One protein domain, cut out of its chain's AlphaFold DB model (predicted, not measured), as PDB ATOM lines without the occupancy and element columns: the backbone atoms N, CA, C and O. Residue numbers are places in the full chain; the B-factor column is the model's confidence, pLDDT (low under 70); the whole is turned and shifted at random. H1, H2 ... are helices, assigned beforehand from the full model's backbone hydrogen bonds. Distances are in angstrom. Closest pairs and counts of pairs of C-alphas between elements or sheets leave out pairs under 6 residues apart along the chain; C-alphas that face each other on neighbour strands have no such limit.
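This is residues 366 to 398, 586 to 623 and 666 to 803 of the 803 residues of the protein "Lanthionine synthetase C-like protein 1, putative" of Eimeria necatrix (UniProt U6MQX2). Five helices make an up-and-down bundle, each running against the one before it: H5 is in the middle, H6 and H8 pack on it, and the long H3 and H4 reach out side by side, residues 618 to 623 of H3 sticking out. H1 packs on H8, H2 crosses H6, and a long link leads to short H9. The printed part has 209 residues with nine named helices, H1 to H9, and no named strand: all helix. It is compact, with a radius of gyration of the C-alphas of 18.4 A, and spans 63 by 38 by 33 A.

H3, residues 592 to 623, touches H4, residues 666 to 693, opposite ways at a shallow tilt of 25 degrees; the closest C-alphas, of Ala 610 and Glu 669, are 5.2 A apart. H3 touches the hub H5, residues 706 to 720, with residues 593 to 604 alone (closest C-alphas Cys 600 and Ser 719, 5.4 A). H5 and H6, residues 723 to 738, form a helical hairpin, the closest C-alphas, Gly 710 and Ala 729, 4.7 A apart. H8, residues 757 to 776, touches H5 with residues 759 to 767 alone; the closest C-alphas are Gly 707 and Phe 760, 5.0 A. H1, residues 366 to 386, touches H8 the same way at a shallow 25 degrees, closest at Leu 380 and Ala 768, C-alphas 5.2 A apart. H2, residues 390 to 398, touches residues 727 to 731 of H6 alone, about perpendicular at 88 degrees; C-alphas 393 and 727 are closest, 5.8 A. H7, residues 740 to 743, and H9, residues 797 to 800, touch no helix. Every O i to N i+4 pair is within hydrogen-bond range in H1, H4, H5, H6 and H8; H3 has 26 of 28, H2 2 of 5 beside 3 of 6 O i to N i+3 pairs, and H7 and H9 are too short for such a pair.

H3 is 46.5 A long, H4 40.9 A and H1 29.9 A. C-alpha 366 is at (36.487, -43.721, -39.831), C-alpha 623 at (80.561, -61.117, 1.317).

Residues 399 to 585 and 624 to 665 are not printed, with C-alpha gaps of 21.7 A and 17.1 A. The links H4 to H5, H7 to H8 and H8 to H9 are long. Mean pLDDT of the printed part is 72.8; residues 366 to 398 and 776 to 803 are among those under 70.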
ATOM      1  N   GLN A 366      37.258 -44.176 -40.996       61.66
ATOM      2  CA  GLN A 366      36.487 -43.721 -39.831       61.66
ATOM      3  C   GLN A 366      35.610 -44.847 -39.284       61.66
ATOM      4  O   GLN A 366      35.462 -44.992 -38.068       61.66
ATOM      5  N   GLN A 367      35.073 -45.682 -40.175       60.81
ATOM      6  CA  GLN A 367      34.322 -46.868 -39.793       60.81
ATOM      7  C   GLN A 367      35.217 -47.876 -39.058       60.81
ATOM      8  O   GLN A 367      34.825 -48.376 -38.005       60.81
ATOM      9  N   ALA A 368      36.446 -48.106 -39.531       55.97
ATOM     10  CA  ALA A 368      37.421 -48.968 -38.862       55.97
ATOM     11  C   ALA A 368      37.809 -48.449 -37.465       55.97
ATOM     12  O   ALA A 368      37.779 -49.215 -36.499       55.97
ATOM     13  N   THR A 369      38.101 -47.150 -37.314       56.09
ATOM     14  CA  THR A 369      38.370 -46.549 -35.992       56.09
ATOM     15  C   THR A 369      37.161 -46.675 -35.060       56.09
ATOM     16  O   THR A 369      37.315 -47.005 -33.885       56.09
ATOM     17  N   ARG A 370      35.943 -46.466 -35.571       61.28
ATOM     18  CA  ARG A 370      34.703 -46.630 -34.801       61.28
ATOM     19  C   ARG A 370      34.506 -48.073 -34.337       61.28
ATOM     20  O   ARG A 370      34.187 -48.291 -33.170       61.28
ATOM     21  N   VAL A 371      34.721 -49.051 -35.218       60.09
ATOM     22  CA  VAL A 371      34.657 -50.481 -34.876       60.09
ATOM     23  C   VAL A 371      35.699 -50.825 -33.817       60.09
ATOM     24  O   VAL A 371      35.364 -51.512 -32.854       60.09
ATOM     25  N   LEU A 372      36.927 -50.306 -33.927       59.81
ATOM     26  CA  LEU A 372      37.962 -50.504 -32.909       59.81
ATOM     27  C   LEU A 372      37.524 -49.957 -31.547       59.81
ATOM     28  O   LEU A 372      37.605 -50.674 -30.554       59.81
ATOM     29  N   VAL A 373      37.029 -48.715 -31.497       58.62
ATOM     30  CA  VAL A 373      36.543 -48.101 -30.253       58.62
ATOM     31  C   VAL A 373      35.444 -48.960 -29.633       58.62
ATOM     32  O   VAL A 373      35.564 -49.343 -28.475       58.62
ATOM     33  N   LEU A 374      34.418 -49.340 -30.397       61.03
ATOM     34  CA  LEU A 374      33.330 -50.189 -29.898       61.03
ATOM     35  C   LEU A 374      33.822 -51.571 -29.436       61.03
ATOM     36  O   LEU A 374      33.346 -52.083 -28.424       61.03
ATOM     37  N   SER A 375      34.804 -52.150 -30.128       55.56
ATOM     38  CA  SER A 375      35.400 -53.438 -29.750       55.56
ATOM     39  C   SER A 375      36.161 -53.341 -28.428       55.56
ATOM     40  O   SER A 375      36.003 -54.193 -27.557       55.56
ATOM     41  N   LEU A 376      36.940 -52.272 -28.242       59.22
ATOM     42  CA  LEU A 376      37.670 -52.010 -27.000       59.22
ATOM     43  C   LEU A 376      36.725 -51.705 -25.836       59.22
ATOM     44  O   LEU A 376      36.977 -52.133 -24.712       59.22
ATOM     45  N   ILE A 377      35.608 -51.022 -26.102       62.22
ATOM     46  CA  ILE A 377      34.533 -50.823 -25.127       62.22
ATOM     47  C   ILE A 377      33.973 -52.171 -24.681       62.22
ATOM     48  O   ILE A 377      33.926 -52.445 -23.484       62.22
ATOM     49  N   ALA A 378      33.589 -53.025 -25.633       54.06
ATOM     50  CA  ALA A 378      33.058 -54.349 -25.336       54.06
ATOM     51  C   ALA A 378      34.064 -55.200 -24.545       54.06
ATOM     52  O   ALA A 378      33.686 -55.843 -23.566       54.06
ATOM     53  N   GLN A 379      35.348 -55.154 -24.913       60.44
ATOM     54  CA  GLN A 379      36.419 -55.848 -24.202       60.44
ATOM     55  C   GLN A 379      36.562 -55.354 -22.758       60.44
ATOM     56  O   GLN A 379      36.552 -56.164 -21.833       60.44
ATOM     57  N   LEU A 380      36.687 -54.041 -22.555       59.59
ATOM     58  CA  LEU A 380      36.892 -53.456 -21.232       59.59
ATOM     59  C   LEU A 380      35.693 -53.722 -20.312       59.59
ATOM     60  O   LEU A 380      35.863 -54.162 -19.174       59.59
ATOM     61  N   VAL A 381      34.475 -53.501 -20.814       59.81
ATOM     62  CA  VAL A 381      33.237 -53.770 -20.068       59.81
ATOM     63  C   VAL A 381      33.111 -55.263 -19.764       59.81
ATOM     64  O   VAL A 381      32.816 -55.628 -18.628       59.81
ATOM     65  N   GLY A 382      33.406 -56.129 -20.736       54.25
ATOM     66  CA  GLY A 382      33.405 -57.579 -20.554       54.25
ATOM     67  C   GLY A 382      34.373 -58.038 -19.460       54.25
ATOM     68  O   GLY A 382      33.982 -58.815 -18.592       54.25
ATOM     69  N   GLN A 383      35.601 -57.510 -19.436       63.38
ATOM     70  CA  GLN A 383      36.578 -57.789 -18.376       63.38
ATOM     71  C   GLN A 383      36.078 -57.327 -17.000       63.38
ATOM     72  O   GLN A 383      36.173 -58.071 -16.023       63.38
ATOM     73  N   LEU A 384      35.506 -56.123 -16.904       60.09
ATOM     74  CA  LEU A 384      34.967 -55.599 -15.644       60.09
ATOM     75  C   LEU A 384      33.830 -56.468 -15.089       60.09
ATOM     76  O   LEU A 384      33.805 -56.739 -13.884       60.09
ATOM     77  N   VAL A 385      32.920 -56.917 -15.962       58.44
ATOM     78  CA  VAL A 385      31.803 -57.811 -15.612       58.44
ATOM     79  C   VAL A 385      32.320 -59.187 -15.197       58.44
ATOM     80  O   VAL A 385      31.969 -59.663 -14.120       58.44
ATOM     81  N   ALA A 386      33.201 -59.799 -15.994       54.41
ATOM     82  CA  ALA A 386      33.739 -61.135 -15.733       54.41
ATOM     83  C   ALA A 386      34.486 -61.232 -14.392       54.41
ATOM     84  O   ALA A 386      34.457 -62.270 -13.737       54.41
ATOM     85  N   HIS A 387      35.133 -60.146 -13.962       61.25
ATOM     86  CA  HIS A 387      35.863 -60.108 -12.696       61.25
ATOM     87  C   HIS A 387      35.019 -59.650 -11.493       61.25
ATOM     88  O   HIS A 387      35.569 -59.502 -10.403       61.25
ATOM     89  N   GLY A 388      33.713 -59.387 -11.659       55.12
ATOM     90  CA  GLY A 388      32.855 -58.881 -10.577       55.12
ATOM     91  C   GLY A 388      33.309 -57.518 -10.035       55.12
ATOM     92  O   GLY A 388      33.048 -57.170  -8.887       55.12
ATOM     93  N   ARG A 389      34.050 -56.742 -10.838       55.03
ATOM     94  CA  ARG A 389      34.674 -55.473 -10.418       55.03
ATOM     95  C   ARG A 389      33.800 -54.262 -10.714       55.03
ATOM     96  O   ARG A 389      34.175 -53.163 -10.322       55.03
ATOM     97  N   VAL A 390      32.654 -54.447 -11.371       53.56
ATOM     98  CA  VAL A 390      31.722 -53.356 -11.693       53.56
ATOM     99  C   VAL A 390      31.293 -52.633 -10.418       53.56
ATOM    100  O   VAL A 390      31.473 -51.425 -10.327       53.56
ATOM    101  N   GLU A 391      30.842 -53.358  -9.392       47.38
ATOM    102  CA  GLU A 391      30.432 -52.757  -8.115       47.38
ATOM    103  C   GLU A 391      31.606 -52.103  -7.375       47.38
ATOM    104  O   GLU A 391      31.465 -51.001  -6.859       47.38
ATOM    105  N   ALA A 392      32.797 -52.714  -7.392       49.84
ATOM    106  CA  ALA A 392      33.996 -52.169  -6.742       49.84
ATOM    107  C   ALA A 392      34.542 -50.898  -7.419       49.84
ATOM    108  O   ALA A 392      35.138 -50.049  -6.757       49.84
ATOM    109  N   VAL A 393      34.366 -50.768  -8.735       50.81
ATOM    110  CA  VAL A 393      34.728 -49.567  -9.500       50.81
ATOM    111  C   VAL A 393      33.645 -48.495  -9.338       50.81
ATOM    112  O   VAL A 393      33.967 -47.328  -9.136       50.81
ATOM    113  N   VAL A 394      32.364 -48.878  -9.351       49.16
ATOM    114  CA  VAL A 394      31.220 -47.956  -9.239       49.16
ATOM    115  C   VAL A 394      30.998 -47.456  -7.805       49.16
ATOM    116  O   VAL A 394      30.543 -46.328  -7.638       49.16
ATOM    117  N   ALA A 395      31.381 -48.204  -6.766       47.56
ATOM    118  CA  ALA A 395      31.240 -47.788  -5.366       47.56
ATOM    119  C   ALA A 395      31.990 -46.480  -5.030       47.56
ATOM    120  O   ALA A 395      31.574 -45.748  -4.132       47.56
ATOM    121  N   GLU A 396      33.045 -46.123  -5.776       48.41
ATOM    122  CA  GLU A 396      33.776 -44.853  -5.603       48.41
ATOM    123  C   GLU A 396      33.049 -43.648  -6.256       48.41
ATOM    124  O   GLU A 396      33.369 -42.502  -5.934       48.41
ATOM    125  N   LYS A 397      32.004 -43.857  -7.093       42.34
ATOM    126  CA  LYS A 397      31.197 -42.757  -7.684       42.34
ATOM    127  C   LYS A 397      30.554 -41.855  -6.626       42.34
ATOM    128  O   LYS A 397      30.344 -40.674  -6.890       42.34
ATOM    129  N   GLY A 398      30.298 -42.370  -5.419       35.69
ATOM    130  CA  GLY A 398      29.735 -41.598  -4.304       35.69
ATOM    131  C   GLY A 398      30.636 -40.466  -3.781       35.69
ATOM    132  O   GLY A 398      30.156 -39.606  -3.044       35.69
ATOM    133  N   VAL A 586      42.809 -28.005 -16.557       93.69
ATOM    134  CA  VAL A 586      43.195 -29.331 -16.045       93.69
ATOM    135  C   VAL A 586      43.259 -30.269 -17.240       93.69
ATOM    136  O   VAL A 586      42.393 -31.110 -17.466       93.69
ATOM    137  N   GLN A 587      44.244 -30.007 -18.086       91.75
ATOM    138  CA  GLN A 587      44.457 -30.664 -19.366       91.75
ATOM    139  C   GLN A 587      45.887 -31.188 -19.406       91.75
ATOM    140  O   GLN A 587      46.766 -30.697 -18.696       91.75
ATOM    141  N   TRP A 588      46.147 -32.158 -20.271       89.12
ATOM    142  CA  TRP A 588      47.514 -32.603 -20.486       89.12
ATOM    143  C   TRP A 588      48.392 -31.492 -21.079       89.12
ATOM    144  O   TRP A 588      49.508 -31.262 -20.615       89.12
ATOM    145  N   CYS A 589      47.873 -30.724 -22.041       87.00
ATOM    146  CA  CYS A 589      48.629 -29.613 -22.618       87.00
ATOM    147  C   CYS A 589      48.910 -28.487 -21.612       87.00
ATOM    148  O   CYS A 589      49.972 -27.869 -21.691       87.00
ATOM    149  N   HIS A 590      47.999 -28.247 -20.660       90.06
ATOM    150  CA  HIS A 590      48.108 -27.222 -19.620       90.06
ATOM    151  C   HIS A 590      47.413 -27.676 -18.329       90.06
ATOM    152  O   HIS A 590      46.191 -27.833 -18.304       90.06
ATOM    153  N   GLY A 591      48.185 -27.826 -17.251       92.00
ATOM    154  CA  GLY A 591      47.679 -28.205 -15.933       92.00
ATOM    155  C   GLY A 591      48.342 -29.458 -15.365       92.00
ATOM    156  O   GLY A 591      49.278 -30.016 -15.941       92.00
ATOM    157  N   ALA A 592      47.839 -29.892 -14.212       94.38
ATOM    158  CA  ALA A 592      48.327 -31.043 -13.461       94.38
ATOM    159  C   ALA A 592      48.494 -32.323 -14.305       94.38
ATOM    160  O   ALA A 592      49.546 -32.951 -14.172       94.38
ATOM    161  N   PRO A 593      47.565 -32.702 -15.213       93.19
ATOM    162  CA  PRO A 593      47.704 -33.935 -15.993       93.19
ATOM    163  C   PRO A 593      48.979 -33.983 -16.848       93.19
ATOM    164  O   PRO A 593      49.556 -35.053 -17.021       93.19
ATOM    165  N   GLY A 594      49.456 -32.833 -17.341       88.94
ATOM    166  CA  GLY A 594      50.706 -32.730 -18.102       88.94
ATOM    167  C   GLY A 594      51.975 -32.854 -17.257       88.94
ATOM    168  O   GLY A 594      53.032 -33.188 -17.785       88.94
ATOM    169  N   LEU A 595      51.883 -32.608 -15.946       91.12
ATOM    170  CA  LEU A 595      53.002 -32.706 -15.005       91.12
ATOM    171  C   LEU A 595      53.171 -34.121 -14.436       91.12
ATOM    172  O   LEU A 595      54.280 -34.503 -14.060       91.12
ATOM    173  N   VAL A 596      52.088 -34.907 -14.386       92.75
ATOM    174  CA  VAL A 596      52.087 -36.270 -13.829       92.75
ATOM    175  C   VAL A 596      53.181 -37.160 -14.436       92.75
ATOM    176  O   VAL A 596      53.919 -37.750 -13.648       92.75
ATOM    177  N   PRO A 597      53.389 -37.231 -15.770       88.25
ATOM    178  CA  PRO A 597      54.444 -38.071 -16.344       88.25
ATOM    179  C   PRO A 597      55.858 -37.700 -15.865       88.25
ATOM    180  O   PRO A 597      56.696 -38.578 -15.674       88.25
ATOM    181  N   LEU A 598      56.113 -36.412 -15.613       88.50
ATOM    182  CA  LEU A 598      57.387 -35.924 -15.076       88.50
ATOM    183  C   LEU A 598      57.603 -36.382 -13.632       88.50
ATOM    184  O   LEU A 598      58.703 -36.776 -13.251       88.50
ATOM    185  N   ILE A 599      56.542 -36.347 -12.824       92.56
ATOM    186  CA  ILE A 599      56.583 -36.826 -11.440       92.56
ATOM    187  C   ILE A 599      56.746 -38.349 -11.413       92.56
ATOM    188  O   ILE A 599      57.562 -38.846 -10.645       92.56
ATOM    189  N   CYS A 600      56.025 -39.079 -12.267       91.00
ATOM    190  CA  CYS A 600      56.175 -40.521 -12.460       91.00
ATOM    191  C   CYS A 600      57.629 -40.902 -12.765       91.00
ATOM    192  O   CYS A 600      58.197 -41.734 -12.063       91.00
ATOM    193  N   TRP A 601      58.265 -40.219 -13.724       89.62
ATOM    194  CA  TRP A 601      59.685 -40.413 -14.025       89.62
ATOM    195  C   TRP A 601      60.577 -40.225 -12.788       89.62
ATOM    196  O   TRP A 601      61.455 -41.046 -12.526       89.62
ATOM    197  N   ALA A 602      60.342 -39.180 -11.988       89.69
ATOM    198  CA  ALA A 602      61.112 -38.953 -10.767       89.69
ATOM    199  C   ALA A 602      60.862 -40.038  -9.699       89.69
ATOM    200  O   ALA A 602      61.808 -40.478  -9.042       89.69
ATOM    201  N   VAL A 603      59.615 -40.500  -9.544       88.94
ATOM    202  CA  VAL A 603      59.259 -41.627  -8.664       88.94
ATOM    203  C   VAL A 603      60.028 -42.880  -9.071       88.94
ATOM    204  O   VAL A 603      60.689 -43.486  -8.225       88.94
ATOM    205  N   ASP A 604      59.992 -43.239 -10.352       86.62
ATOM    206  CA  ASP A 604      60.637 -44.449 -10.856       86.62
ATOM    207  C   ASP A 604      62.166 -44.360 -10.712       86.62
ATOM    208  O   ASP A 604      62.783 -45.266 -10.152       86.62
ATOM    209  N   LEU A 605      62.766 -43.210 -11.045       85.50
ATOM    210  CA  LEU A 605      64.199 -42.952 -10.858       85.50
ATOM    211  C   LEU A 605      64.652 -43.135  -9.400       85.50
ATOM    212  O   LEU A 605      65.705 -43.720  -9.130       85.50
ATOM    213  N   HIS A 606      63.904 -42.586  -8.440       85.06
ATOM    214  CA  HIS A 606      64.275 -42.662  -7.025       85.06
ATOM    215  C   HIS A 606      63.971 -44.028  -6.406       85.06
ATOM    216  O   HIS A 606      64.713 -44.460  -5.520       85.06
ATOM    217  N   ARG A 607      62.950 -44.737  -6.903       86.50
ATOM    218  CA  ARG A 607      62.697 -46.139  -6.559       86.50
ATOM    219  C   ARG A 607      63.853 -47.026  -7.004       86.50
ATOM    220  O   ARG A 607      64.373 -47.775  -6.183       86.50
ATOM    221  N   GLU A 608      64.268 -46.923  -8.265       82.94
ATOM    222  CA  GLU A 608      65.382 -47.706  -8.811       82.94
ATOM    223  C   GLU A 608      66.668 -47.473  -8.011       82.94
ATOM    224  O   GLU A 608      67.318 -48.428  -7.590       82.94
ATOM    225  N   LYS A 609      66.989 -46.210  -7.694       80.81
ATOM    226  CA  LYS A 609      68.145 -45.872  -6.847       80.81
ATOM    227  C   LYS A 609      68.057 -46.490  -5.455       80.81
ATOM    228  O   LYS A 609      69.039 -47.052  -4.982       80.81
ATOM    229  N   ALA A 610      66.901 -46.396  -4.795       78.25
ATOM    230  CA  ALA A 610      66.714 -46.981  -3.469       78.25
ATOM    231  C   ALA A 610      66.888 -48.510  -3.491       78.25
ATOM    232  O   ALA A 610      67.544 -49.063  -2.609       78.25
ATOM    233  N   LEU A 611      66.362 -49.184  -4.521       80.00
ATOM    234  CA  LEU A 611      66.528 -50.627  -4.707       80.00
ATOM    235  C   LEU A 611      67.991 -51.008  -4.958       80.00
ATOM    236  O   LEU A 611      68.484 -51.940  -4.322       80.00
ATOM    237  N   ALA A 612      68.693 -50.268  -5.821       76.12
ATOM    238  CA  ALA A 612      70.097 -50.512  -6.134       76.12
ATOM    239  C   ALA A 612      70.998 -50.378  -4.893       76.12
ATOM    240  O   ALA A 612      71.817 -51.256  -4.626       76.12
ATOM    241  N   TYR A 613      70.808 -49.334  -4.074       77.62
ATOM    242  CA  TYR A 613      71.570 -49.180  -2.828       77.62
ATOM    243  C   TYR A 613      71.262 -50.286  -1.809       77.62
ATOM    244  O   TYR A 613      72.183 -50.818  -1.189       77.62
ATOM    245  N   ALA A 614      69.995 -50.688  -1.678       74.50
ATOM    246  CA  ALA A 614      69.601 -51.775  -0.782       74.50
ATOM    247  C   ALA A 614      70.142 -53.149  -1.231       74.50
ATOM    248  O   ALA A 614      70.386 -54.032  -0.407       74.50
ATOM    249  N   GLN A 615      70.309 -53.370  -2.538       78.25
ATOM    250  CA  GLN A 615      70.968 -54.566  -3.076       78.25
ATOM    251  C   GLN A 615      72.476 -54.534  -2.814       78.25
ATOM    252  O   GLN A 615      73.026 -55.519  -2.323       78.25
ATOM    253  N   TYR A 616      73.127 -53.395  -3.059       75.69
ATOM    254  CA  TYR A 616      74.557 -53.213  -2.809       75.69
ATOM    255  C   TYR A 616      74.936 -53.488  -1.345       75.69
ATOM    256  O   TYR A 616      75.869 -54.244  -1.077       75.69
ATOM    257  N   GLN A 617      74.168 -52.959  -0.389       73.25
ATOM    258  CA  GLN A 617      74.401 -53.211   1.039       73.25
ATOM    259  C   GLN A 617      74.264 -54.696   1.411       73.25
ATOM    260  O   GLN A 617      75.072 -55.212   2.184       73.25
ATOM    261  N   ARG A 618      73.281 -55.404   0.835       75.31
ATOM    262  CA  ARG A 618      73.112 -56.851   1.049       75.31
ATOM    263  C   ARG A 618      74.291 -57.655   0.507       75.31
ATOM    264  O   ARG A 618      74.731 -58.585   1.175       75.31
ATOM    265  N   HIS A 619      74.832 -57.281  -0.653       74.56
ATOM    266  CA  HIS A 619      76.032 -57.918  -1.198       74.56
ATOM    267  C   HIS A 619      77.265 -57.692  -0.314       74.56
ATOM    268  O   HIS A 619      78.009 -58.639  -0.073       74.56
ATOM    269  N   GLN A 620      77.451 -56.488   0.236       68.38
ATOM    270  CA  GLN A 620      78.556 -56.233   1.167       68.38
ATOM    271  C   GLN A 620      78.441 -57.063   2.456       68.38
ATOM    272  O   GLN A 620      79.427 -57.640   2.907       68.38
ATOM    273  N   GLN A 621      77.239 -57.188   3.023       63.16
ATOM    274  CA  GLN A 621      77.005 -57.994   4.229       63.16
ATOM    275  C   GLN A 621      77.108 -59.510   3.968       63.16
ATOM    276  O   GLN A 621      77.573 -60.257   4.830       63.16
ATOM    277  N   GLY A 622      76.718 -59.971   2.774       57.59
ATOM    278  CA  GLY A 622      76.855 -61.367   2.344       57.59
ATOM    279  C   GLY A 622      78.303 -61.779   2.060       57.59
ATOM    280  O   GLY A 622      78.691 -62.902   2.362       57.59
ATOM    281  N   SER A 623      79.130 -60.862   1.545       50.59
ATOM    282  CA  SER A 623      80.561 -61.117   1.317       50.59
ATOM    283  C   SER A 623      81.333 -61.241   2.636       50.59
ATOM    284  O   SER A 623      82.171 -62.123   2.776       50.59
ATOM    285  N   ALA A 666      74.546 -45.915   3.078       64.88
ATOM    286  CA  ALA A 666      73.315 -45.847   3.858       64.88
ATOM    287  C   ALA A 666      72.665 -44.453   3.791       64.88
ATOM    288  O   ALA A 666      71.460 -44.347   3.567       64.88
ATOM    289  N   ASP A 667      73.458 -43.379   3.869       71.44
ATOM    290  CA  ASP A 667      72.955 -42.004   3.716       71.44
ATOM    291  C   ASP A 667      72.385 -41.756   2.309       71.44
ATOM    292  O   ASP A 667      71.395 -41.039   2.135       71.44
ATOM    293  N   ALA A 668      72.998 -42.358   1.283       69.88
ATOM    294  CA  ALA A 668      72.538 -42.261  -0.101       69.88
ATOM    295  C   ALA A 668      71.220 -43.025  -0.345       69.88
ATOM    296  O   ALA A 668      70.346 -42.524  -1.068       69.88
ATOM    297  N   GLU A 669      71.047 -44.196   0.280       76.31
ATOM    298  CA  GLU A 669      69.776 -44.929   0.266       76.31
ATOM    299  C   GLU A 669      68.680 -44.126   0.967       76.31
ATOM    300  O   GLU A 669      67.625 -43.889   0.376       76.31
ATOM    301  N   LEU A 670      68.943 -43.656   2.193       76.44
ATOM    302  CA  LEU A 670      67.985 -42.892   2.989       76.44
ATOM    303  C   LEU A 670      67.496 -41.662   2.221       76.44
ATOM    304  O   LEU A 670      66.293 -41.480   2.036       76.44
ATOM    305  N   LYS A 671      68.423 -40.887   1.652       75.69
ATOM    306  CA  LYS A 671      68.096 -39.729   0.816       75.69
ATOM    307  C   LYS A 671      67.284 -40.111  -0.426       75.69
ATOM    308  O   LYS A 671      66.420 -39.352  -0.863       75.69
ATOM    309  N   SER A 672      67.548 -41.266  -1.035       75.19
ATOM    310  CA  SER A 672      66.763 -41.742  -2.185       75.19
ATOM    311  C   SER A 672      65.333 -42.109  -1.776       75.19
ATOM    312  O   SER A 672      64.400 -41.776  -2.504       75.19
ATOM    313  N   ARG A 673      65.147 -42.701  -0.591       78.81
ATOM    314  CA  ARG A 673      63.829 -43.026  -0.018       78.81
ATOM    315  C   ARG A 673      63.044 -41.780   0.389       78.81
ATOM    316  O   ARG A 673      61.845 -41.716   0.133       78.81
ATOM    317  N   GLU A 674      63.705 -40.774   0.955       80.12
ATOM    318  CA  GLU A 674      63.089 -39.476   1.260       80.12
ATOM    319  C   GLU A 674      62.605 -38.769  -0.011       80.12
ATOM    320  O   GLU A 674      61.459 -38.324  -0.075       80.12
ATOM    321  N   ASN A 675      63.446 -38.722  -1.053       82.62
ATOM    322  CA  ASN A 675      63.054 -38.159  -2.345       82.62
ATOM    323  C   ASN A 675      61.894 -38.943  -2.971       82.62
ATOM    324  O   ASN A 675      60.949 -38.336  -3.468       82.62
ATOM    325  N   LEU A 676      61.921 -40.279  -2.907       85.44
ATOM    326  CA  LEU A 676      60.806 -41.112  -3.355       85.44
ATOM    327  C   LEU A 676      59.503 -40.729  -2.636       85.44
ATOM    328  O   LEU A 676      58.498 -40.478  -3.298       85.44
ATOM    329  N   GLY A 677      59.530 -40.611  -1.305       79.56
ATOM    330  CA  GLY A 677      58.377 -40.166  -0.517       79.56
ATOM    331  C   GLY A 677      57.879 -38.778  -0.930       79.56
ATOM    332  O   GLY A 677      56.680 -38.589  -1.130       79.56
ATOM    333  N   PHE A 678      58.795 -37.830  -1.145       87.94
ATOM    334  CA  PHE A 678      58.470 -36.486  -1.631       87.94
ATOM    335  C   PHE A 678      57.719 -36.520  -2.971       87.94
ATOM    336  O   PHE A 678      56.662 -35.901  -3.106       87.94
ATOM    337  N   PHE A 679      58.228 -37.259  -3.960       89.88
ATOM    338  CA  PHE A 679      57.586 -37.341  -5.274       89.88
ATOM    339  C   PHE A 679      56.271 -38.117  -5.245       89.88
ATOM    340  O   PHE A 679      55.351 -37.760  -5.975       89.88
ATOM    341  N   MET A 680      56.134 -39.124  -4.379       86.50
ATOM    342  CA  MET A 680      54.867 -39.838  -4.199       86.50
ATOM    343  C   MET A 680      53.754 -38.926  -3.662       86.50
ATOM    344  O   MET A 680      52.620 -39.028  -4.125       86.50
ATOM    345  N   VAL A 681      54.064 -38.001  -2.746       89.19
ATOM    346  CA  VAL A 681      53.091 -37.002  -2.255       89.19
ATOM    347  C   VAL A 681      52.634 -36.077  -3.384       89.19
ATOM    348  O   VAL A 681      51.438 -35.814  -3.539       89.19
ATOM    349  N   TRP A 682      53.565 -35.611  -4.216       93.12
ATOM    350  CA  TRP A 682      53.226 -34.781  -5.373       93.12
ATOM    351  C   TRP A 682      52.460 -35.544  -6.452       93.12
ATOM    352  O   TRP A 682      51.549 -34.979  -7.059       93.12
ATOM    353  N   LEU A 683      52.768 -36.827  -6.652       91.75
ATOM    354  CA  LEU A 683      52.017 -37.695  -7.551       91.75
ATOM    355  C   LEU A 683      50.563 -37.829  -7.085       91.75
ATOM    356  O   LEU A 683      49.650 -37.688  -7.897       91.75
ATOM    357  N   ASP A 684      50.342 -38.027  -5.779       89.88
ATOM    358  CA  ASP A 684      48.990 -38.094  -5.217       89.88
ATOM    359  C   ASP A 684      48.253 -36.754  -5.347       89.88
ATOM    360  O   ASP A 684      47.099 -36.721  -5.771       89.88
ATOM    361  N   THR A 685      48.949 -35.640  -5.099       90.94
ATOM    362  CA  THR A 685      48.403 -34.281  -5.244       90.94
ATOM    363  C   THR A 685      47.930 -34.011  -6.678       90.94
ATOM    364  O   THR A 685      46.764 -33.673  -6.893       90.94
ATOM    365  N   MET A 686      48.791 -34.223  -7.678       93.50
ATOM    366  CA  MET A 686      48.451 -33.982  -9.089       93.50
ATOM    367  C   MET A 686      47.399 -34.968  -9.611       93.50
ATOM    368  O   MET A 686      46.507 -34.589 -10.379       93.50
ATOM    369  N   GLY A 687      47.451 -36.223  -9.155       92.88
ATOM    370  CA  GLY A 687      46.426 -37.221  -9.439       92.88
ATOM    371  C   GLY A 687      45.062 -36.843  -8.854       92.88
ATOM    372  O   GLY A 687      44.043 -37.022  -9.519       92.88
ATOM    373  N   ASN A 688      45.010 -36.265  -7.648       92.75
ATOM    374  CA  ASN A 688      43.762 -35.811  -7.025       92.75
ATOM    375  C   ASN A 688      43.151 -34.614  -7.759       92.75
ATOM    376  O   ASN A 688      41.943 -34.615  -7.988       92.75
ATOM    377  N   ILE A 689      43.962 -33.645  -8.191       93.25
ATOM    378  CA  ILE A 689      43.491 -32.521  -9.020       93.25
ATOM    379  C   ILE A 689      42.898 -33.050 -10.331       93.25
ATOM    380  O   ILE A 689      41.789 -32.672 -10.718       93.25
ATOM    381  N   THR A 690      43.606 -33.977 -10.982       94.75
ATOM    382  CA  THR A 690      43.144 -34.631 -12.215       94.75
ATOM    383  C   THR A 690      41.837 -35.390 -11.984       94.75
ATOM    384  O   THR A 690      40.914 -35.268 -12.778       94.75
ATOM    385  N   TRP A 691      41.708 -36.121 -10.877       93.50
ATOM    386  CA  TRP A 691      40.476 -36.822 -10.510       93.50
ATOM    387  C   TRP A 691      39.293 -35.867 -10.292       93.50
ATOM    388  O   TRP A 691      38.213 -36.098 -10.827       93.50
ATOM    389  N   GLN A 692      39.494 -34.788  -9.533       89.31
ATOM    390  CA  GLN A 692      38.425 -33.864  -9.140       89.31
ATOM    391  C   GLN A 692      37.927 -32.991 -10.298       89.31
ATOM    392  O   GLN A 692      36.748 -32.652 -10.347       89.31
ATOM    393  N   ARG A 693      38.822 -32.593 -11.209       91.81
ATOM    394  CA  ARG A 693      38.554 -31.555 -12.224       91.81
ATOM    395  C   ARG A 693      38.794 -32.019 -13.665       91.81
ATOM    396  O   ARG A 693      38.595 -31.246 -14.597       91.81
ATOM    397  N   GLY A 694      39.241 -33.260 -13.869       89.69
ATOM    398  CA  GLY A 694      39.706 -33.756 -15.166       89.69
ATOM    399  C   GLY A 694      38.647 -34.404 -16.061       89.69
ATOM    400  O   GLY A 694      38.984 -34.767 -17.188       89.69
ATOM    401  N   LEU A 695      37.390 -34.546 -15.625       86.69
ATOM    402  CA  LEU A 695      36.287 -34.974 -16.500       86.69
ATOM    403  C   LEU A 695      35.831 -33.808 -17.387       86.69
ATOM    404  O   LEU A 695      34.855 -33.117 -17.105       86.69
ATOM    405  N   LEU A 696      36.579 -33.568 -18.460       86.50
ATOM    406  CA  LEU A 696      36.378 -32.416 -19.334       86.50
ATOM    407  C   LEU A 696      35.160 -32.585 -20.248       86.50
ATOM    408  O   LEU A 696      34.917 -33.652 -20.806       86.50
ATOM    409  N   CYS A 697      34.452 -31.484 -20.503       81.25
ATOM    410  CA  CYS A 697      33.390 -31.417 -21.513       81.25
ATOM    411  C   CYS A 697      33.912 -31.099 -22.924       81.25
ATOM    412  O   CYS A 697      33.115 -30.879 -23.822       81.25
ATOM    413  N   LYS A 698      35.236 -31.040 -23.118       79.06
ATOM    414  CA  LYS A 698      35.871 -30.594 -24.369       79.06
ATOM    415  C   LYS A 698      36.061 -31.716 -25.404       79.06
ATOM    416  O   LYS A 698      36.371 -31.436 -26.554       79.06
ATOM    417  N   GLY A 699      35.877 -32.976 -25.013       84.25
ATOM    418  CA  GLY A 699      35.979 -34.124 -25.914       84.25
ATOM    419  C   GLY A 699      36.651 -35.338 -25.275       84.25
ATOM    420  O   GLY A 699      36.993 -35.344 -24.088       84.25
ATOM    421  N   LEU A 700      36.850 -36.376 -26.087       81.75
ATOM    422  CA  LEU A 700      37.436 -37.655 -25.665       81.75
ATOM    423  C   LEU A 700      38.967 -37.715 -25.799       81.75
ATOM    424  O   LEU A 700      39.582 -38.612 -25.225       81.75
ATOM    425  N   GLY A 701      39.570 -36.786 -26.545       80.81
ATOM    426  CA  GLY A 701      40.979 -36.825 -26.935       80.81
ATOM    427  C   GLY A 701      42.007 -36.772 -25.801       80.81
ATOM    428  O   GLY A 701      41.700 -36.641 -24.613       80.81
ATOM    429  N   VAL A 702      43.273 -36.855 -26.203       85.31
ATOM    430  CA  VAL A 702      44.445 -36.925 -25.318       85.31
ATOM    431  C   VAL A 702      44.953 -35.551 -24.890       85.31
ATOM    432  O   VAL A 702      45.338 -35.355 -23.748       85.31
ATOM    433  N   CYS A 703      44.936 -34.565 -25.777       85.69
ATOM    434  CA  CYS A 703      45.560 -33.273 -25.515       85.69
ATOM    435  C   CYS A 703      44.845 -32.503 -24.390       85.69
ATOM    436  O   CYS A 703      45.467 -31.934 -23.491       85.69
ATOM    437  N   HIS A 704      43.513 -32.497 -24.449       87.50
ATOM    438  CA  HIS A 704      42.647 -31.742 -23.546       87.50
ATOM    439  C   HIS A 704      41.237 -32.351 -23.471       87.50
ATOM    440  O   HIS A 704      40.235 -31.638 -23.533       87.50
ATOM    441  N   GLY A 705      41.163 -33.678 -23.358       88.69
ATOM    442  CA  GLY A 705      39.920 -34.438 -23.216       88.69
ATOM    443  C   GLY A 705      39.990 -35.478 -22.096       88.69
ATOM    444  O   GLY A 705      40.988 -35.579 -21.377       88.69
ATOM    445  N   ILE A 706      38.913 -36.252 -21.947       86.94
ATOM    446  CA  ILE A 706      38.796 -37.287 -20.903       86.94
ATOM    447  C   ILE A 706      39.909 -38.336 -21.035       86.94
ATOM    448  O   ILE A 706      40.494 -38.727 -20.024       86.94
ATOM    449  N   GLY A 707      40.243 -38.761 -22.259       87.44
ATOM    450  CA  GLY A 707      41.247 -39.799 -22.495       87.44
ATOM    451  C   GLY A 707      42.636 -39.414 -21.990       87.44
ATOM    452  O   GLY A 707      43.288 -40.198 -21.306       87.44
ATOM    453  N   GLY A 708      43.070 -38.180 -22.246       88.44
ATOM    454  CA  GLY A 708      44.377 -37.692 -21.793       88.44
ATOM    455  C   GLY A 708      44.521 -37.618 -20.281       88.44
ATOM    456  O   GLY A 708      45.538 -38.030 -19.714       88.44
ATOM    457  N   ASN A 709      43.480 -37.123 -19.617       93.44
ATOM    458  CA  ASN A 709      43.456 -37.033 -18.164       93.44
ATOM    459  C   ASN A 709      43.366 -38.427 -17.524       93.44
ATOM    460  O   ASN A 709      44.050 -38.696 -16.539       93.44
ATOM    461  N   GLY A 710      42.599 -39.341 -18.123       92.12
ATOM    462  CA  GLY A 710      42.554 -40.744 -17.718       92.12
ATOM    463  C   GLY A 710      43.909 -41.447 -17.862       92.12
ATOM    464  O   GLY A 710      44.327 -42.158 -16.948       92.12
ATOM    465  N   MET A 711      44.646 -41.187 -18.948       89.06
ATOM    466  CA  MET A 711      46.010 -41.702 -19.125       89.06
ATOM    467  C   MET A 711      46.981 -41.181 -18.066       89.06
ATOM    468  O   MET A 711      47.834 -41.941 -17.615       89.06
ATOM    469  N   ALA A 712      46.849 -39.930 -17.612       90.88
ATOM    470  CA  ALA A 712      47.674 -39.418 -16.515       90.88
ATOM    471  C   ALA A 712      47.451 -40.226 -15.221       90.88
ATOM    472  O   ALA A 712      48.408 -40.577 -14.532       90.88
ATOM    473  N   LEU A 713      46.204 -40.607 -14.923       93.19
ATOM    474  CA  LEU A 713      45.886 -41.477 -13.785       93.19
ATOM    475  C   LEU A 713      46.435 -42.898 -13.981       93.19
ATOM    476  O   LEU A 713      46.930 -43.504 -13.032       93.19
ATOM    477  N   LEU A 714      46.412 -43.422 -15.207       87.94
ATOM    478  CA  LEU A 714      47.018 -44.717 -15.518       87.94
ATOM    479  C   LEU A 714      48.548 -44.693 -15.343       87.94
ATOM    480  O   LEU A 714      49.115 -45.607 -14.751       87.94
ATOM    481  N   CYS A 715      49.208 -43.605 -15.752       87.12
ATOM    482  CA  CYS A 715      50.635 -43.385 -15.492       87.12
ATOM    483  C   CYS A 715      50.924 -43.350 -13.985       87.12
ATOM    484  O   CYS A 715      51.875 -43.977 -13.517       87.12
ATOM    485  N   ALA A 716      50.073 -42.673 -13.205       90.50
ATOM    486  CA  ALA A 716      50.194 -42.652 -11.753       90.50
ATOM    487  C   ALA A 716      50.053 -44.057 -11.144       90.50
ATOM    488  O   ALA A 716      50.783 -44.382 -10.207       90.50
ATOM    489  N   TYR A 717      49.170 -44.913 -11.674       90.19
ATOM    490  CA  TYR A 717      49.079 -46.315 -11.258       90.19
ATOM    491  C   TYR A 717      50.386 -47.066 -11.517       90.19
ATOM    492  O   TYR A 717      50.918 -47.665 -10.585       90.19
ATOM    493  N   ASN A 718      50.930 -46.981 -12.732       84.00
ATOM    494  CA  ASN A 718      52.138 -47.716 -13.111       84.00
ATOM    495  C   ASN A 718      53.337 -47.346 -12.235       84.00
ATOM    496  O   ASN A 718      54.009 -48.228 -11.702       84.00
ATOM    497  N   SER A 719      53.562 -46.049 -12.017       85.56
ATOM    498  CA  SER A 719      54.700 -45.604 -11.212       85.56
ATOM    499  C   SER A 719      54.448 -45.726  -9.715       85.56
ATOM    500  O   SER A 719      55.407 -45.874  -8.977       85.56
ATOM    501  N   SER A 720      53.216 -45.699  -9.193       87.12
ATOM    502  CA  SER A 720      52.983 -45.810  -7.734       87.12
ATOM    503  C   SER A 720      52.655 -47.222  -7.244       87.12
ATOM    504  O   SER A 720      52.838 -47.504  -6.062       87.12
ATOM    505  N   GLY A 721      52.122 -48.086  -8.110       84.75
ATOM    506  CA  GLY A 721      51.503 -49.359  -7.740       84.75
ATOM    507  C   GLY A 721      50.179 -49.223  -6.972       84.75
ATOM    508  O   GLY A 721      49.601 -50.232  -6.572       84.75
ATOM    509  N   ASN A 722      49.670 -48.004  -6.740       85.94
ATOM    510  CA  ASN A 722      48.473 -47.792  -5.926       85.94
ATOM    511  C   ASN A 722      47.191 -48.065  -6.742       85.94
ATOM    512  O   ASN A 722      46.855 -47.273  -7.630       85.94
ATOM    513  N   PRO A 723      46.407 -49.112  -6.413       82.62
ATOM    514  CA  PRO A 723      45.247 -49.536  -7.201       82.62
ATOM    515  C   PRO A 723      44.122 -48.492  -7.286       82.62
ATOM    516  O   PRO A 723      43.268 -48.591  -8.168       82.62
ATOM    517  N   ARG A 724      44.115 -47.476  -6.409       88.12
ATOM    518  CA  ARG A 724      43.202 -46.321  -6.488       88.12
ATOM    519  C   ARG A 724      43.278 -45.638  -7.852       88.12
ATOM    520  O   ARG A 724      42.249 -45.288  -8.419       88.12
ATOM    521  N   TRP A 725      44.480 -45.473  -8.394       87.12
ATOM    522  CA  TRP A 725      44.673 -44.773  -9.661       87.12
ATOM    523  C   TRP A 725      44.148 -45.562 -10.854       87.12
ATOM    524  O   TRP A 725      43.497 -44.980 -11.718       87.12
ATOM    525  N   LEU A 726      44.315 -46.889 -10.844       84.56
ATOM    526  CA  LEU A 726      43.715 -47.761 -11.851       84.56
ATOM    527  C   LEU A 726      42.186 -47.676 -11.815       84.56
ATOM    528  O   LEU A 726      41.564 -47.481 -12.854       84.56
ATOM    529  N   ARG A 727      41.566 -47.748 -10.626       81.00
ATOM    530  CA  ARG A 727      40.104 -47.592 -10.491       81.00
ATOM    531  C   ARG A 727      39.612 -46.266 -11.069       81.00
ATOM    532  O   ARG A 727      38.633 -46.244 -11.809       81.00
ATOM    533  N   ARG A 728      40.311 -45.168 -10.781       87.38
ATOM    534  CA  ARG A 728      39.957 -43.830 -11.275       87.38
ATOM    535  C   ARG A 728      40.151 -43.678 -12.783       87.38
ATOM    536  O   ARG A 728      39.288 -43.102 -13.436       87.38
ATOM    537  N   ALA A 729      41.224 -44.235 -13.342       88.38
ATOM    538  CA  ALA A 729      41.417 -44.298 -14.789       88.38
ATOM    539  C   ALA A 729      40.274 -45.081 -15.464       88.38
ATOM    540  O   ALA A 729      39.686 -44.607 -16.431       88.38
ATOM    541  N   LEU A 730      39.873 -46.224 -14.900       81.31
ATOM    542  CA  LEU A 730      38.735 -47.004 -15.400       81.31
ATOM    543  C   LEU A 730      37.413 -46.225 -15.320       81.31
ATOM    544  O   LEU A 730      36.607 -46.305 -16.240       81.31
ATOM    545  N   LEU A 731      37.195 -45.425 -14.271       80.38
ATOM    546  CA  LEU A 731      36.027 -44.540 -14.185       80.38
ATOM    547  C   LEU A 731      36.043 -43.446 -15.260       80.38
ATOM    548  O   LEU A 731      35.003 -43.172 -15.848       80.38
ATOM    549  N   PHE A 732      37.207 -42.874 -15.577       88.06
ATOM    550  CA  PHE A 732      37.352 -41.951 -16.708       88.06
ATOM    551  C   PHE A 732      37.034 -42.635 -18.042       88.06
ATOM    552  O   PHE A 732      36.338 -42.053 -18.874       88.06
ATOM    553  N   ALA A 733      37.488 -43.877 -18.236       80.75
ATOM    554  CA  ALA A 733      37.139 -44.672 -19.411       80.75
ATOM    555  C   ALA A 733      35.623 -44.888 -19.498       80.75
ATOM    556  O   ALA A 733      35.030 -44.585 -20.529       80.75
ATOM    557  N   LEU A 734      34.977 -45.319 -18.412       75.50
ATOM    558  CA  LEU A 734      33.528 -45.535 -18.368       75.50
ATOM    559  C   LEU A 734      32.729 -44.249 -18.614       75.50
ATOM    560  O   LEU A 734      31.772 -44.279 -19.379       75.50
ATOM    561  N   GLU A 735      33.120 -43.116 -18.030       79.31
ATOM    562  CA  GLU A 735      32.458 -41.829 -18.288       79.31
ATOM    563  C   GLU A 735      32.645 -41.366 -19.739       79.31
ATOM    564  O   GLU A 735      31.693 -40.912 -20.375       79.31
ATOM    565  N   GLY A 736      33.844 -41.547 -20.300       73.44
ATOM    566  CA  GLY A 736      34.095 -41.309 -21.721       73.44
ATOM    567  C   GLY A 736      33.233 -42.200 -22.618       73.44
ATOM    568  O   GLY A 736      32.695 -41.719 -23.609       73.44
ATOM    569  N   ILE A 737      33.031 -43.467 -22.241       71.56
ATOM    570  CA  ILE A 737      32.154 -44.420 -22.938       71.56
ATOM    571  C   ILE A 737      30.691 -44.008 -22.823       71.56
ATOM    572  O   ILE A 737      29.990 -44.004 -23.823       71.56
ATOM    573  N   ILE A 738      30.200 -43.630 -21.646       68.50
ATOM    574  CA  ILE A 738      28.799 -43.216 -21.473       68.50
ATOM    575  C   ILE A 738      28.503 -41.978 -22.326       68.50
ATOM    576  O   ILE A 738      27.473 -41.901 -22.992       68.50
ATOM    577  N   ARG A 739      29.438 -41.024 -22.356       71.00
ATOM    578  CA  ARG A 739      29.272 -39.741 -23.045       71.00
ATOM    579  C   ARG A 739      29.818 -39.727 -24.472       71.00
ATOM    580  O   ARG A 739      29.823 -38.666 -25.093       71.00
ATOM    581  N   HIS A 740      30.275 -40.861 -25.012       72.56
ATOM    582  CA  HIS A 740      31.047 -40.870 -26.260       72.56
ATOM    583  C   HIS A 740      30.294 -40.228 -27.430       72.56
ATOM    584  O   HIS A 740      30.874 -39.402 -28.124       72.56
ATOM    585  N   MET A 741      28.999 -40.520 -27.594       67.38
ATOM    586  CA  MET A 741      28.175 -39.934 -28.660       67.38
ATOM    587  C   MET A 741      28.054 -38.407 -28.547       67.38
ATOM    588  O   MET A 741      28.042 -37.716 -29.558       67.38
ATOM    589  N   GLN A 742      28.019 -37.870 -27.324       73.00
ATOM    590  CA  GLN A 742      27.942 -36.425 -27.079       73.00
ATOM    591  C   GLN A 742      29.293 -35.731 -27.296       73.00
ATOM    592  O   GLN A 742      29.344 -34.571 -27.690       73.00
ATOM    593  N   LEU A 743      30.393 -36.426 -26.997       73.19
ATOM    594  CA  LEU A 743      31.739 -35.851 -26.977       73.19
ATOM    595  C   LEU A 743      32.528 -36.073 -28.273       73.19
ATOM    596  O   LEU A 743      33.564 -35.436 -28.452       73.19
ATOM    597  N   LEU A 744      32.070 -36.966 -29.157       73.19
ATOM    598  CA  LEU A 744      32.792 -37.367 -30.367       73.19
ATOM    599  C   LEU A 744      33.013 -36.202 -31.341       73.19
ATOM    600  O   LEU A 744      34.097 -36.082 -31.897       73.19
ATOM    601  N   HIS A 745      31.999 -35.355 -31.531       72.00
ATOM    602  CA  HIS A 745      31.985 -34.310 -32.564       72.00
ATOM    603  C   HIS A 745      32.493 -32.941 -32.092       72.00
ATOM    604  O   HIS A 745      32.632 -32.038 -32.905       72.00
ATOM    605  N   LEU A 746      32.754 -32.779 -30.792       72.88
ATOM    606  CA  LEU A 746      33.203 -31.510 -30.210       72.88
ATOM    607  C   LEU A 746      34.607 -31.046 -30.640       72.88
ATOM    608  O   LEU A 746      34.795 -29.837 -30.751       72.88
ATOM    609  N   PRO A 747      35.608 -31.928 -30.819       77.25
ATOM    610  CA  PRO A 747      36.943 -31.488 -31.199       77.25
ATOM    611  C   PRO A 747      37.015 -31.078 -32.672       77.25
ATOM    612  O   PRO A 747      36.362 -31.698 -33.509       77.25
ATOM    613  N   ASP A 748      37.898 -30.129 -32.999       71.50
ATOM    614  CA  ASP A 748      38.136 -29.666 -34.379       71.50
ATOM    615  C   ASP A 748      38.463 -30.830 -35.326       71.50
ATOM    616  O   ASP A 748      38.102 -30.823 -36.504       71.50
ATOM    617  N   ARG A 749      39.148 -31.860 -34.807       68.44
ATOM    618  CA  ARG A 749      39.465 -33.092 -35.541       68.44
ATOM    619  C   ARG A 749      38.958 -34.326 -34.781       68.44
ATOM    620  O   ARG A 749      39.758 -34.985 -34.101       68.44
ATOM    621  N   PRO A 750      37.674 -34.706 -34.958       67.75
ATOM    622  CA  PRO A 750      36.970 -35.756 -34.199       67.75
ATOM    623  C   PRO A 750      37.625 -37.138 -34.191       67.75
ATOM    624  O   PRO A 750      37.416 -37.936 -33.280       67.75
ATOM    625  N   TRP A 751      38.446 -37.433 -35.196       66.75
ATOM    626  CA  TRP A 751      39.089 -38.733 -35.378       66.75
ATOM    627  C   TRP A 751      40.607 -38.689 -35.198       66.75
ATOM    628  O   TRP A 751      41.264 -39.704 -35.408       66.75
ATOM    629  N   SER A 752      41.188 -37.542 -34.843       67.62
ATOM    630  CA  SER A 752      42.636 -37.402 -34.634       67.62
ATOM    631  C   SER A 752      43.114 -38.065 -33.337       67.62
ATOM    632  O   SER A 752      42.317 -38.405 -32.460       67.62
ATOM    633  N   LEU A 753      44.430 -38.246 -33.206       68.75
ATOM    634  CA  LEU A 753      45.046 -38.872 -32.038       68.75
ATOM    635  C   LEU A 753      45.032 -37.960 -30.799       68.75
ATOM    636  O   LEU A 753      44.819 -38.431 -29.690       68.75
ATOM    637  N   PHE A 754      45.241 -36.654 -30.961       75.81
ATOM    638  CA  PHE A 754      45.300 -35.715 -29.837       75.81
ATOM    639  C   PHE A 754      43.944 -35.147 -29.444       75.81
ATOM    640  O   PHE A 754      43.720 -34.896 -28.264       75.81
ATOM    641  N   GLU A 755      43.026 -34.955 -30.382       75.12
ATOM    642  CA  GLU A 755      41.745 -34.301 -30.091       75.12
ATOM    643  C   GLU A 755      40.580 -35.289 -30.114       75.12
ATOM    644  O   GLU A 755      39.616 -35.132 -29.367       75.12
ATOM    645  N   GLY A 756      40.701 -36.338 -30.927       76.00
ATOM    646  CA  GLY A 756      39.596 -37.202 -31.310       76.00
ATOM    647  C   GLY A 756      39.591 -38.610 -30.714       76.00
ATOM    648  O   GLY A 756      40.358 -38.976 -29.820       76.00
ATOM    649  N   ALA A 757      38.693 -39.428 -31.264       70.44
ATOM    650  CA  ALA A 757      38.417 -40.797 -30.840       70.44
ATOM    651  C   ALA A 757      39.602 -41.755 -30.988       70.44
ATOM    652  O   ALA A 757      39.701 -42.724 -30.240       70.44
ATOM    653  N   SER A 758      40.521 -41.482 -31.913       71.44
ATOM    654  CA  SER A 758      41.735 -42.281 -32.083       71.44
ATOM    655  C   SER A 758      42.594 -42.269 -30.815       71.44
ATOM    656  O   SER A 758      43.030 -43.321 -30.353       71.44
ATOM    657  N   GLY A 759      42.757 -41.108 -30.181       72.94
ATOM    658  CA  GLY A 759      43.439 -41.000 -28.891       72.94
ATOM    659  C   GLY A 759      42.709 -41.706 -27.755       72.94
ATOM    660  O   GLY A 759      43.317 -42.393 -26.936       72.94
ATOM    661  N   PHE A 760      41.383 -41.586 -27.742       79.75
ATOM    662  CA  PHE A 760      40.542 -42.279 -26.772       79.75
ATOM    663  C   PHE A 760      40.633 -43.805 -26.910       79.75
ATOM    664  O   PHE A 760      40.688 -44.505 -25.905       79.75
ATOM    665  N   SER A 761      40.726 -44.327 -28.137       70.94
ATOM    666  CA  SER A 761      40.894 -45.765 -28.387       70.94
ATOM    667  C   SER A 761      42.180 -46.311 -27.758       70.94
ATOM    668  O   SER A 761      42.165 -47.376 -27.148       70.94
ATOM    669  N   VAL A 762      43.272 -45.547 -27.812       73.88
ATOM    670  CA  VAL A 762      44.525 -45.919 -27.152       73.88
ATOM    671  C   VAL A 762      44.351 -45.969 -25.639       73.88
ATOM    672  O   VAL A 762      44.726 -46.960 -25.019       73.88
ATOM    673  N   PHE A 763      43.717 -44.955 -25.052       80.81
ATOM    674  CA  PHE A 763      43.431 -44.959 -23.623       80.81
ATOM    675  C   PHE A 763      42.590 -46.178 -23.196       80.81
ATOM    676  O   PHE A 763      42.910 -46.829 -22.203       80.81
ATOM    677  N   LEU A 764      41.554 -46.539 -23.964       73.94
ATOM    678  CA  LEU A 764      40.725 -47.716 -23.678       73.94
ATOM    679  C   LEU A 764      41.513 -49.029 -23.743       73.94
ATOM    680  O   LEU A 764      41.345 -49.884 -22.871       73.94
ATOM    681  N   ARG A 765      42.378 -49.183 -24.753       77.94
ATOM    682  CA  ARG A 765      43.283 -50.332 -24.862       77.94
ATOM    683  C   ARG A 765      44.185 -50.421 -23.636       77.94
ATOM    684  O   ARG A 765      44.234 -51.475 -23.010       77.94
ATOM    685  N   ASP A 766      44.852 -49.330 -23.272       75.50
ATOM    686  CA  ASP A 766      45.798 -49.323 -22.153       75.50
ATOM    687  C   ASP A 766      45.090 -49.647 -20.827       75.50
ATOM    688  O   ASP A 766      45.620 -50.392 -19.999       75.50
ATOM    689  N   CYS A 767      43.850 -49.180 -20.641       77.12
ATOM    690  CA  CYS A 767      42.999 -49.596 -19.527       77.12
ATOM    691  C   CYS A 767      42.710 -51.105 -19.531       77.12
ATOM    692  O   CYS A 767      42.819 -51.736 -18.480       77.12
ATOM    693  N   ALA A 768      42.349 -51.686 -20.679       69.00
ATOM    694  CA  ALA A 768      42.037 -53.112 -20.795       69.00
ATOM    695  C   ALA A 768      43.273 -54.001 -20.564       69.00
ATOM    696  O   ALA A 768      43.189 -55.020 -19.875       69.00
ATOM    697  N   GLU A 769      44.434 -53.611 -21.089       71.25
ATOM    698  CA  GLU A 769      45.701 -54.319 -20.862       71.25
ATOM    699  C   GLU A 769      46.123 -54.255 -19.392       71.25
ATOM    700  O   GLU A 769      46.452 -55.280 -18.789       71.25
ATOM    701  N   THR A 770      46.046 -53.066 -18.789       74.62
ATOM    702  CA  THR A 770      46.404 -52.857 -17.381       74.62
ATOM    703  C   THR A 770      45.466 -53.620 -16.448       74.62
ATOM    704  O   THR A 770      45.920 -54.265 -15.501       74.62
ATOM    705  N   LEU A 771      44.155 -53.596 -16.718       73.94
ATOM    706  CA  LEU A 771      43.167 -54.350 -15.949       73.94
ATOM    707  C   LEU A 771      43.428 -55.855 -16.044       73.94
ATOM    708  O   LEU A 771      43.444 -56.538 -15.021       73.94
ATOM    709  N   PHE A 772      43.681 -56.363 -17.251       68.75
ATOM    710  CA  PHE A 772      44.005 -57.770 -17.457       68.75
ATOM    711  C   PHE A 772      45.264 -58.184 -16.687       68.75
ATOM    712  O   PHE A 772      45.245 -59.194 -15.979       68.75
ATOM    713  N   ALA A 773      46.340 -57.397 -16.773       70.50
ATOM    714  CA  ALA A 773      47.579 -57.666 -16.047       70.50
ATOM    715  C   ALA A 773      47.350 -57.682 -14.527       70.50
ATOM    716  O   ALA A 773      47.753 -58.634 -13.852       70.50
ATOM    717  N   ALA A 774      46.617 -56.696 -14.001       73.31
ATOM    718  CA  ALA A 774      46.284 -56.596 -12.583       73.31
ATOM    719  C   ALA A 774      45.412 -57.764 -12.083       73.31
ATOM    720  O   ALA A 774      45.588 -58.225 -10.958       73.31
ATOM    721  N   CYS A 775      44.479 -58.257 -12.903       70.25
ATOM    722  CA  CYS A 775      43.592 -59.368 -12.550       70.25
ATOM    723  C   CYS A 775      44.266 -60.742 -12.645       70.25
ATOM    724  O   CYS A 775      43.908 -61.649 -11.899       70.25
ATOM    725  N   THR A 776      45.224 -60.909 -13.556       69.88
ATOM    726  CA  THR A 776      45.893 -62.200 -13.802       69.88
ATOM    727  C   THR A 776      47.213 -62.359 -13.052       69.88
ATOM    728  O   THR A 776      47.828 -63.420 -13.131       69.88
ATOM    729  N   GLY A 777      47.666 -61.320 -12.341       66.38
ATOM    730  CA  GLY A 777      49.001 -61.293 -11.739       66.38
ATOM    731  C   GLY A 777      50.114 -61.371 -12.786       66.38
ATOM    732  O   GLY A 777      51.218 -61.820 -12.482       66.38
ATOM    733  N   SER A 778      49.821 -60.992 -14.036       63.47
ATOM    734  CA  SER A 778      50.794 -61.057 -15.120       63.47
ATOM    735  C   SER A 778      51.936 -60.086 -14.846       63.47
ATOM    736  O   SER A 778      51.716 -58.897 -14.638       63.47
ATOM    737  N   THR A 779      53.166 -60.590 -14.907       49.59
ATOM    738  CA  THR A 779      54.398 -59.793 -14.817       49.59
ATOM    739  C   THR A 779      54.782 -59.147 -16.147       49.59
ATOM    740  O   THR A 779      55.878 -58.597 -16.266       49.59
ATOM    741  N   ARG A 780      53.917 -59.220 -17.172       44.97
ATOM    742  CA  ARG A 780      54.175 -58.536 -18.441       44.97
ATOM    743  C   ARG A 780      54.323 -57.034 -18.173       44.97
ATOM    744  O   ARG A 780      53.462 -56.473 -17.494       44.97
ATOM    745  N   PRO A 781      55.384 -56.386 -18.688       46.06
ATOM    746  CA  PRO A 781      55.549 -54.951 -18.527       46.06
ATOM    747  C   PRO A 781      54.329 -54.253 -19.128       46.06
ATOM    748  O   PRO A 781      54.001 -54.459 -20.295       46.06
ATOM    749  N   ILE A 782      53.629 -53.480 -18.300       51.06
ATOM    750  CA  ILE A 782      52.433 -52.745 -18.704       51.06
ATOM    751  C   ILE A 782      52.894 -51.614 -19.625       51.06
ATOM    752  O   ILE A 782      53.555 -50.673 -19.191       51.06
ATOM    753  N   THR A 783      52.568 -51.728 -20.909       48.25
ATOM    754  CA  THR A 783      52.961 -50.818 -21.997       48.25
ATOM    755  C   THR A 783      52.048 -49.594 -22.104       48.25
ATOM    756  O   THR A 783      51.707 -49.161 -23.200       48.25
ATOM    757  N   ALA A 784      51.617 -49.028 -20.977       51.34
ATOM    758  CA  ALA A 784      50.854 -47.784 -21.001       51.34
ATOM    759  C   ALA A 784      51.831 -46.607 -21.092       51.34
ATOM    760  O   ALA A 784      52.528 -46.283 -20.128       51.34
ATOM    761  N   TYR A 785      51.878 -46.002 -22.278       61.22
ATOM    762  CA  TYR A 785      52.756 -44.887 -22.614       61.22
ATOM    763  C   TYR A 785      51.936 -43.664 -22.983       61.22
ATOM    764  O   TYR A 785      50.945 -43.752 -23.709       61.22
ATOM    765  N   TYR A 786      52.385 -42.495 -22.532       63.69
ATOM    766  CA  TYR A 786      51.758 -41.250 -22.939       63.69
ATOM    767  C   TYR A 786      52.032 -40.983 -24.425       63.69
ATOM    768  O   TYR A 786      53.159 -40.677 -24.826       63.69
ATOM    769  N   ILE A 787      50.991 -41.118 -25.248       56.72
ATOM    770  CA  ILE A 787      51.078 -40.984 -26.703       56.72
ATOM    771  C   ILE A 787      51.715 -39.646 -27.090       56.72
ATOM    772  O   ILE A 787      51.270 -38.587 -26.649       56.72
ATOM    773  N   GLY A 788      52.725 -39.700 -27.961       50.09
ATOM    774  CA  GLY A 788      53.417 -38.520 -28.481       50.09
ATOM    775  C   GLY A 788      54.580 -38.022 -27.618       50.09
ATOM    776  O   GLY A 788      55.255 -37.098 -28.050       50.09
ATOM    777  N   TYR A 789      54.823 -38.627 -26.444       57.78
ATOM    778  CA  TYR A 789      55.928 -38.266 -25.533       57.78
ATOM    779  C   TYR A 789      56.723 -39.457 -25.009       57.78
ATOM    780  O   TYR A 789      57.876 -39.301 -24.628       57.78
ATOM    781  N   GLN A 790      56.120 -40.641 -24.950       54.16
ATOM    782  CA  GLN A 790      56.805 -41.874 -24.594       54.16
ATOM    783  C   GLN A 790      56.721 -42.825 -25.788       54.16
ATOM    784  O   GLN A 790      55.633 -43.183 -26.238       54.16
ATOM    785  N   LEU A 791      57.882 -43.197 -26.328       49.94
ATOM    786  CA  LEU A 791      57.985 -44.218 -27.366       49.94
ATOM    787  C   LEU A 791      57.784 -45.581 -26.701       49.94
ATOM    788  O   LEU A 791      58.314 -45.797 -25.605       49.94
ATOM    789  N   PRO A 792      57.071 -46.512 -27.355       47.97
ATOM    790  CA  PRO A 792      57.109 -47.897 -26.927       47.97
ATOM    791  C   PRO A 792      58.569 -48.376 -26.926       47.97
ATOM    792  O   PRO A 792      59.337 -47.984 -27.813       47.97
ATOM    793  N   PRO A 793      58.964 -49.196 -25.939       47.09
ATOM    794  CA  PRO A 793      60.339 -49.589 -25.751       47.09
ATOM    795  C   PRO A 793      60.787 -50.325 -26.995       47.09
ATOM    796  O   PRO A 793      60.120 -51.257 -27.461       47.09
ATOM    797  N   LEU A 794      61.907 -49.880 -27.549       49.81
ATOM    798  CA  LEU A 794      62.437 -50.504 -28.748       49.81
ATOM    799  C   LEU A 794      62.780 -51.970 -28.428       49.81
ATOM    800  O   LEU A 794      63.126 -52.284 -27.287       49.81
ATOM    801  N   PRO A 795      62.706 -52.896 -29.401       39.09
ATOM    802  CA  PRO A 795      62.891 -54.328 -29.140       39.09
ATOM    803  C   PRO A 795      64.189 -54.681 -28.392       39.09
ATOM    804  O   PRO A 795      64.247 -55.686 -27.689       39.09
ATOM    805  N   TRP A 796      65.224 -53.849 -28.523       46.78
ATOM    806  CA  TRP A 796      66.501 -53.998 -27.830       46.78
ATOM    807  C   TRP A 796      66.495 -53.442 -26.389       46.78
ATOM    808  O   TRP A 796      67.210 -53.973 -25.542       46.78
ATOM    809  N   GLU A 797      65.648 -52.462 -26.049       38.78
ATOM    810  CA  GLU A 797      65.531 -51.903 -24.687       38.78
ATOM    811  C   GLU A 797      64.984 -52.936 -23.690       38.78
ATOM    812  O   GLU A 797      65.376 -52.951 -22.521       38.78
ATOM    813  N   GLN A 798      64.128 -53.851 -24.157       42.69
ATOM    814  CA  GLN A 798      63.596 -54.948 -23.342       42.69
ATOM    815  C   GLN A 798      64.675 -55.970 -22.952       42.69
ATOM    816  O   GLN A 798      64.573 -56.591 -21.898       42.69
ATOM    817  N   SER A 799      65.717 -56.129 -23.776       37.38
ATOM    818  CA  SER A 799      66.814 -57.067 -23.515       37.38
ATOM    819  C   SER A 799      67.840 -56.518 -22.522       37.38
ATOM    820  O   SER A 799      68.493 -57.306 -21.849       37.38
ATOM    821  N   VAL A 800      67.987 -55.191 -22.430       37.38
ATOM    822  CA  VAL A 800      68.942 -54.526 -21.522       37.38
ATOM    823  C   VAL A 800      68.353 -54.328 -20.125       37.38
ATOM    824  O   VAL A 800      69.071 -54.441 -19.144       37.38
ATOM    825  N   ARG A 801      67.044 -54.061 -20.006       34.47
ATOM    826  CA  ARG A 801      66.385 -53.851 -18.698       34.47
ATOM    827  C   ARG A 801      66.250 -55.121 -17.845       34.47
ATOM    828  O   ARG A 801      65.940 -55.006 -16.666       34.47
ATOM    829  N   GLY A 802      66.412 -56.303 -18.439       28.92
ATOM    830  CA  GLY A 802      66.322 -57.589 -17.739       28.92
ATOM    831  C   GLY A 802      67.666 -58.196 -17.326       28.92
ATOM    832  O   GLY A 802      67.649 -59.277 -16.743       28.92
ATOM    833  N   GLY A 803      68.785 -57.553 -17.679       24.23
ATOM    834  CA  GLY A 803      70.149 -58.014 -17.402       24.23
ATOM    835  C   GLY A 803      70.722 -57.445 -16.116       24.23
ATOM    836  O   GLY A 803      70.470 -56.246 -15.854       24.23
TER     837      GLY A 803